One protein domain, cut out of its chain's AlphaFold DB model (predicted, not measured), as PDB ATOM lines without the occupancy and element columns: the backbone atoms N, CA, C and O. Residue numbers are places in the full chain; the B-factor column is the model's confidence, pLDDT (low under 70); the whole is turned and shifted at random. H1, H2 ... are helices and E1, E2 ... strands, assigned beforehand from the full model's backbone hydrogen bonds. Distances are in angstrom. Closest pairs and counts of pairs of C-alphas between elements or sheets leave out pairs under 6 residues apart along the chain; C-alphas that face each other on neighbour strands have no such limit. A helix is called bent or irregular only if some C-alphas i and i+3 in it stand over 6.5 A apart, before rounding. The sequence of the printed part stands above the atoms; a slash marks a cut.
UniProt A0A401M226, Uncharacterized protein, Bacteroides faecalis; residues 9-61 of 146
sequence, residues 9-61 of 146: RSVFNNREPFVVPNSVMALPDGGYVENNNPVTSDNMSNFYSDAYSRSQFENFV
ATOM      1  N   ARG A   9      50.250  20.255 -45.992       80.75
ATOM      2  CA  ARG A   9      49.121  19.323 -46.122       80.75
ATOM      3  C   ARG A   9      49.411  18.187 -47.112       80.75
ATOM      4  O   ARG A   9      48.907  17.085 -46.931       80.75
ATOM      5  N   SER A  10      50.243  18.440 -48.122       80.62
ATOM      6  CA  SER A  10      50.643  17.446 -49.128       80.62
ATOM      7  C   SER A  10      51.720  16.461 -48.650       80.62
ATOM      8  O   SER A  10      52.063  15.540 -49.386       80.62
ATOM      9  N   VAL A  11      52.275  16.646 -47.442       83.44
ATOM     10  CA  VAL A  11      53.195  15.679 -46.808       83.44
ATOM     11  C   VAL A  11      52.517  14.840 -45.723       83.44
ATOM     12  O   VAL A  11      53.180  14.058 -45.043       83.44
ATOM     13  N   PHE A  12      51.204  15.001 -45.534       86.25
ATOM     14  CA  PHE A  12      50.451  14.243 -44.540       86.25
ATOM     15  C   PHE A  12      50.557  12.734 -44.794       86.25
ATOM     16  O   PHE A  12      50.567  12.296 -45.943       86.25
ATOM     17  N   ASN A  13      50.659  11.958 -43.710       89.25
ATOM     18  CA  ASN A  13      50.786  10.499 -43.738       89.25
ATOM     19  C   ASN A  13      51.869   9.981 -44.706       89.25
ATOM     20  O   ASN A  13      51.687   8.959 -45.353       89.25
ATOM     21  N   ASN A  14      52.978  10.712 -44.874       87.88
ATOM     22  CA  ASN A  14      54.033  10.378 -45.841       87.88
ATOM     23  C   ASN A  14      53.531  10.169 -47.283       87.88
ATOM     24  O   ASN A  14      54.200   9.500 -48.064       87.88
ATOM     25  N   ARG A  15      52.394  10.778 -47.655       82.25
ATOM     26  CA  ARG A  15      51.703  10.584 -48.945       82.25
ATOM     27  C   ARG A  15      51.131   9.179 -49.159       82.25
ATOM     28  O   ARG A  15      50.771   8.845 -50.282       82.25
ATOM     29  N   GLU A  16      50.996   8.394 -48.097       89.44
ATOM     30  CA  GLU A  16      50.272   7.126 -48.113       89.44
ATOM     31  C   GLU A  16      48.762   7.353 -47.940       89.44
ATOM     32  O   GLU A  16      48.361   8.356 -47.329       89.44
ATOM     33  N   PRO A  17      47.907   6.431 -48.425       90.69
ATOM     34  CA  PRO A  17      46.459   6.530 -48.283       90.69
ATOM     35  C   PRO A  17      46.011   6.809 -46.848       90.69
ATOM     36  O   PRO A  17      46.514   6.212 -45.897       90.69
ATOM     37  N   PHE A  18      45.043   7.709 -46.688       91.19
ATOM     38  CA  PHE A  18      44.550   8.113 -45.372       91.19
ATOM     39  C   PHE A  18      43.051   8.398 -45.385       91.19
ATOM     40  O   PHE A  18      42.494   8.850 -46.382       91.19
ATOM     41  N   VAL A  19      42.397   8.180 -44.246       91.50
ATOM     42  CA  VAL A  19      41.042   8.685 -43.992       91.50
ATOM     43  C   VAL A  19      41.163  10.117 -43.481       91.50
ATOM     44  O   VAL A  19      42.014  10.404 -42.638       91.50
ATOM     45  N   VAL A  20      40.344  11.033 -44.005       87.56
ATOM     46  CA  VAL A  20      40.385  12.445 -43.601       87.56
ATOM     47  C   VAL A  20      40.023  12.549 -42.109       87.56
ATOM     48  O   VAL A  20      38.905  12.177 -41.739       87.56
ATOM     49  N   PRO A  21      40.921  13.044 -41.235       87.31
ATOM     50  CA  PRO A  21      40.642  13.109 -39.803       87.31
ATOM     51  C   PRO A  21      39.456  14.024 -39.488       87.31
ATOM     52  O   PRO A  21      39.295  15.058 -40.136       87.31
ATOM     53  N   ASN A  22      38.669  13.678 -38.464       87.56
ATOM     54  CA  ASN A  22      37.502  14.453 -38.013       87.56
ATOM     55  C   ASN A  22      36.497  14.768 -39.140       87.56
ATOM     56  O   ASN A  22      35.914  15.852 -39.163       87.56
ATOM     57  N   SER A  23      36.316  13.850 -40.092       87.44
ATOM     58  CA  SER A  23      35.357  14.015 -41.186       87.44
ATOM     59  C   SER A  23      34.189  13.044 -41.066       87.44
ATOM     60  O   SER A  23      34.295  11.977 -40.458       87.44
ATOM     61  N   VAL A  24      33.065  13.434 -41.662       90.44
ATOM     62  CA  VAL A  24      31.832  12.648 -41.707       90.44
ATOM     63  C   VAL A  24      31.384  12.450 -43.147       90.44
ATOM     64  O   VAL A  24      31.693  13.258 -44.023       90.44
ATOM     65  N   MET A  25      30.627  11.386 -43.386       89.38
ATOM     66  CA  MET A  25      29.916  11.147 -44.635       89.38
ATOM     67  C   MET A  25      28.425  11.378 -44.418       89.38
ATOM     68  O   MET A  25      27.860  10.909 -43.430       89.38
ATOM     69  N   ALA A  26      27.796  12.095 -45.347       90.19
ATOM     70  CA  ALA A  26      26.349  12.253 -45.360       90.19
ATOM     71  C   ALA A  26      25.690  10.958 -45.855       90.19
ATOM     72  O   ALA A  26      26.090  10.396 -46.877       90.19
ATOM     73  N   LEU A  27      24.676  10.498 -45.129       90.06
ATOM     74  CA  LEU A  27      23.847   9.364 -45.505       90.06
ATOM     75  C   LEU A  27      22.644   9.824 -46.353       90.06
ATOM     76  O   LEU A  27      22.202  10.969 -46.228       90.06
ATOM     77  N   PRO A  28      22.064   8.944 -47.193       90.94
ATOM     78  CA  PRO A  28      20.889   9.279 -48.008       90.94
ATOM     79  C   PRO A  28      19.648   9.701 -47.206       90.94
ATOM     80  O   PRO A  28      18.764  10.355 -47.748       90.94
ATOM     81  N   ASP A  29      19.573   9.322 -45.930       91.25
ATOM     82  CA  ASP A  29      18.491   9.653 -44.997       91.25
ATOM     83  C   ASP A  29      18.683  11.011 -44.290       91.25
ATOM     84  O   ASP A  29      17.855  11.400 -43.466       91.25
ATOM     85  N   GLY A  30      19.755  11.745 -44.614       87.81
ATOM     86  CA  GLY A  30      20.097  13.028 -43.996       87.81
ATOM     87  C   GLY A  30      20.903  12.914 -42.698       87.81
ATOM     88  O   GLY A  30      21.210  13.940 -42.091       87.81
ATOM     89  N   GLY A  31      21.262  11.699 -42.268       92.50
ATOM     90  CA  GLY A  31      22.188  11.469 -41.162       92.50
ATOM     91  C   GLY A  31      23.654  11.701 -41.543       92.50
ATOM     92  O   GLY A  31      24.010  11.819 -42.717       92.50
ATOM     93  N   TYR A  32      24.530  11.722 -40.538       93.38
ATOM     94  CA  TYR A  32      25.983  11.763 -40.718       93.38
ATOM     95  C   TYR A  32      26.631  10.601 -39.972       93.38
ATOM     96  O   TYR A  32      26.290  10.336 -38.819       93.38
ATOM     97  N   VAL A  33      27.584   9.934 -40.615       94.31
ATOM     98  CA  VAL A  33      28.395   8.867 -40.011       94.31
ATOM     99  C   VAL A  33      29.872   9.206 -40.104       94.31
ATOM    100  O   VAL A  33      30.283   9.959 -40.986       94.31
ATOM    101  N   GLU A  34      30.673   8.658 -39.192       93.69
ATOM    102  CA  GLU A  34      32.126   8.819 -39.235       93.69
ATOM    103  C   GLU A  34      32.678   8.351 -40.587       93.69
ATOM    104  O   GLU A  34      32.269   7.320 -41.130       93.69
ATOM    105  N   ASN A  35      33.586   9.144 -41.156       91.56
ATOM    106  CA  ASN A  35      34.177   8.813 -42.438       91.56
ATOM    107  C   ASN A  35      35.115   7.610 -42.307       91.56
ATOM    108  O   ASN A  35      36.025   7.607 -41.486       91.56
ATOM    109  N   ASN A  36      34.924   6.615 -43.170       92.50
ATOM    110  CA  ASN A  36      35.790   5.447 -43.303       92.50
ATOM    111  C   ASN A  36      36.326   5.267 -44.736       92.50
ATOM    112  O   ASN A  36      37.020   4.288 -45.000       92.50
ATOM    113  N   ASN A  37      36.027   6.198 -45.650       89.81
ATOM    114  CA  ASN A  37      36.492   6.162 -47.029       89.81
ATOM    115  C   ASN A  37      37.893   6.787 -47.127       89.81
ATOM    116  O   ASN A  37      38.042   8.000 -46.922       89.81
ATOM    117  N   PRO A  38      38.936   5.993 -47.435       89.75
ATOM    118  CA  PRO A  38      40.280   6.519 -47.567       89.75
ATOM    119  C   PRO A  38      40.446   7.280 -48.884       89.75
ATOM    120  O   PRO A  38      39.941   6.885 -49.936       89.75
ATOM    121  N   VAL A  39      41.248   8.338 -48.838       88.94
ATOM    122  CA  VAL A  39      41.850   8.932 -50.028       88.94
ATOM    123  C   VAL A  39      42.943   7.975 -50.497       88.94
ATOM    124  O   VAL A  39      43.988   7.858 -49.860       88.94
ATOM    125  N   THR A  40      42.678   7.240 -51.574       90.38
ATOM    126  CA  THR A  40      43.627   6.287 -52.163       90.38
ATOM    127  C   THR A  40      44.674   6.995 -53.019       90.38
ATOM    128  O   THR A  40      44.457   8.116 -53.479       90.38
ATOM    129  N   SER A  41      45.799   6.325 -53.284       85.62
ATOM    130  CA  SER A  41      46.878   6.856 -54.131       85.62
ATOM    131  C   SER A  41      46.381   7.297 -55.513       85.62
ATOM    132  O   SER A  41      46.775   8.359 -55.990       85.62
ATOM    133  N   ASP A  42      45.444   6.548 -56.099       86.62
ATOM    134  CA  ASP A  42      44.860   6.850 -57.414       86.62
ATOM    135  C   ASP A  42      43.977   8.111 -57.409       86.62
ATOM    136  O   ASP A  42      43.881   8.813 -58.413       86.62
ATOM    137  N   ASN A  43      43.362   8.433 -56.265       84.62
ATOM    138  CA  ASN A  43      42.484   9.596 -56.093       84.62
ATOM    139  C   ASN A  43      43.153  10.767 -55.356       84.62
ATOM    140  O   ASN A  43      42.527  11.811 -55.157       84.62
ATOM    141  N   MET A  44      44.425  10.625 -54.975       82.06
ATOM    142  CA  MET A  44      45.193  11.645 -54.258       82.06
ATOM    143  C   MET A  44      45.250  12.961 -55.042       82.06
ATOM    144  O   MET A  44      45.148  14.045 -54.466       82.06
ATOM    145  N   SER A  45      45.371  12.873 -56.371       79.75
ATOM    146  CA  SER A  45      45.356  14.040 -57.252       79.75
ATOM    147  C   SER A  45      44.042  14.794 -57.153       79.75
ATOM    148  O   SER A  45      44.064  15.975 -56.820       79.75
ATOM    149  N   ASN A  46      42.920  14.098 -57.338       80.81
ATOM    150  CA  ASN A  46      41.567  14.647 -57.262       80.81
ATOM    151  C   ASN A  46      41.281  15.292 -55.901       80.81
ATOM    152  O   ASN A  46      40.759  16.402 -55.838       80.81
ATOM    153  N   PHE A  47      41.701  14.653 -54.808       81.06
ATOM    154  CA  PHE A  47      41.509  15.182 -53.456       81.06
ATOM    155  C   PHE A  47      42.183  16.549 -53.234       81.06
ATOM    156  O   PHE A  47      41.632  17.422 -52.561       81.06
ATOM    157  N   TYR A  48      43.374  16.760 -53.805       78.12
ATOM    158  CA  TYR A  48      44.122  18.016 -53.673       78.12
ATOM    159  C   TYR A  48      43.922  19.004 -54.841       78.12
ATOM    160  O   TYR A  48      44.332  20.171 -54.718       78.12
ATOM    161  N   SER A  49      43.361  18.547 -55.967       71.25
ATOM    162  CA  SER A  49      43.107  19.327 -57.186       71.25
ATOM    163  C   SER A  49      41.686  19.873 -57.278       71.25
ATOM    164  O   SER A  49      41.490  20.845 -58.008       71.25
ATOM    165  N   ASP A  50      40.734  19.340 -56.503       66.06
ATOM    166  CA  ASP A  50      39.384  19.892 -56.348       66.06
ATOM    167  C   ASP A  50      39.413  21.218 -55.560       66.06
ATOM    168  O   ASP A  50      38.896  21.355 -54.459       66.06
ATOM    169  N   ALA A  51      40.121  22.210 -56.099       56.03
ATOM    170  CA  ALA A  51      40.320  23.535 -55.525       56.03
ATOM    171  C   ALA A  51      39.143  24.487 -55.810       56.03
ATOM    172  O   ALA A  51      39.235  25.667 -55.480       56.03
ATOM    173  N   TYR A  52      38.070  23.991 -56.436       55.69
ATOM    174  CA  TYR A  52      36.917  24.787 -56.867       55.69
ATOM    175  C   TYR A  52      35.602  24.386 -56.184       55.69
ATOM    176  O   TYR A  52      34.580  25.030 -56.422       55.69
ATOM    177  N   SER A  53      35.598  23.376 -55.306       63.16
ATOM    178  CA  SER A  53      34.429  23.063 -54.483       63.16
ATOM    179  C   SER A  53      34.314  24.013 -53.282       63.16
ATOM    180  O   SER A  53      35.296  24.417 -52.657       63.16
ATOM    181  N   ARG A  54      33.077  24.406 -52.949       62.97
ATOM    182  CA  ARG A  54      32.771  25.383 -51.886       62.97
ATOM    183  C   ARG A  54      33.337  24.973 -50.519       62.97
ATOM    184  O   ARG A  54      33.828  25.823 -49.788       62.97
ATOM    185  N   SER A  55      33.333  23.676 -50.222       62.88
ATOM    186  CA  SER A  55      33.897  23.074 -49.006       62.88
ATOM    187  C   SER A  55      35.415  23.235 -48.878       62.88
ATOM    188  O   SER A  55      35.958  23.129 -47.783       62.88
ATOM    189  N   GLN A  56      36.128  23.487 -49.977       65.81
ATOM    190  CA  GLN A  56      37.581  23.647 -49.964       65.81
ATOM    191  C   GLN A  56      37.995  25.104 -49.751       65.81
ATOM    192  O   GLN A  56      39.057  25.338 -49.183       65.81
ATOM    193  N   PHE A  57      37.145  26.076 -50.108       71.38
ATOM    194  CA  PHE A  57      37.374  27.490 -49.780       71.38
ATOM    195  C   PHE A  57      37.457  27.734 -48.274       71.38
ATOM    196  O   PHE A  57      38.306  28.505 -47.836       71.38
ATOM    197  N   GLU A  58      36.663  27.016 -47.479       75.50
ATOM    198  CA  GLU A  58      36.746  27.074 -46.014       75.50
ATOM    199  C   GLU A  58      38.128  26.638 -45.502       75.50
ATOM    200  O   GLU A  58      38.670  27.256 -44.590       75.50
ATOM    201  N   ASN A  59      38.762  25.656 -46.153       76.12
ATOM    202  CA  ASN A  59      40.114  25.201 -45.811       76.12
ATOM    203  C   ASN A  59      41.223  26.200 -46.193       76.12
ATOM    204  O   ASN A  59      42.362  26.032 -45.755       76.12
ATOM    205  N   PHE A  60      40.922  27.214 -47.012       81.31
ATOM    206  CA  PHE A  60      41.853  28.293 -47.360       81.31
ATOM    207  C   PHE A  60      41.710  29.521 -46.451       81.31
ATOM    208  O   PHE A  60      42.536  30.430 -46.522       81.31
ATOM    209  N   VAL A  61      40.718  29.537 -45.556       87.69
ATOM    210  CA  VAL A  61      40.611  30.554 -44.506       87.69
ATOM    211  C   VAL A  61      41.535  30.164 -43.354       87.69
ATOM    212  O   VAL A  61      41.269  29.240 -42.589       87.69
TER     213      VAL A  61
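This is residues 9 to 61 of the 146 residues of an uncharacterized protein of Bacteroides faecalis (UniProt A0A401M226). The model is an open L. One arm is a narrow hairpin of two short strands, E1 and E2; at its base the helices H1 and H2 stand side by side with a gap between them, and the other arm runs along H2 to the short helix H3 beyond its last residues. The printed part has 53 residues, with three named helices and two named strands in the order H1, E1, E2, H2, H3; the sheet is E1 - E2, antiparallel, and the class is mixed, helices and strands. The whole is only just loose, close to compact, with a radius of gyration of the C-alphas of 12.3 A, and the C-alphas span 34 by 23 by 18 A.

Strand E1 is residues 24 to 26, 6.6 A from first to last C-alpha, and begins at C-alpha 24 (31.832, 12.648, -41.707). Strand E2 is residues 32 to 34, 7.0 A long. Helix H2, residues 41 to 49, is the longest helix at 13.4 A and begins at C-alpha 41 (46.878, 6.856, -54.131). It is irregular, with C-alphas 42 and 45 7.2 A apart. Helix H1, residues 9 to 15, measures 9.5 A and is irregular too, with C-alphas 10 and 13 8.8 A apart. Helix H3 is residues 54 to 58, 7.3 A long, and ends at C-alpha 58 (36.746, 27.074, -46.014).

E1 and E2 form a hairpin across a tight link of 5 residues, antiparallel at 146 degrees. The C-alphas of Val 24 and Glu 34, which face each other, are 4.6 A apart. N 25 and O 33 are within hydrogen-bond range at 2.8 A, and N 33 and O 25 at 3.0 A. Outside the named strands, residues 18 to 19 make a short antiparallel pairing with residues 38 to 39. H1 and H2 are close but not clearly touching: their closest C-alphas, of Ser 10 and Tyr 48, are 8.0 A apart. They run opposite ways at a shallow tilt of 10 degrees. H3 is apart from H2, H1, E1 and E2. Of the O i to N i+4 pairs within hydrogen-bond range, H2 has 3 of 5, H1 has 0 of 3 and H3 has 0 of 1; of the O i to N i+3 pairs, H1 has 3 of 4 within range and H3 has 1 of 2.

The two C-alphas farthest apart, of Asn 14 and Asp 29, are 35.6 A apart. The printed part, residues 9 to 61, has no cut. No link is long; the link from H2 to H3 is tight, and those from H1 to E1 and from E2 to H2 are short. The mean pLDDT of the printed part is 83.1, and residues 50 to 56 are under 70.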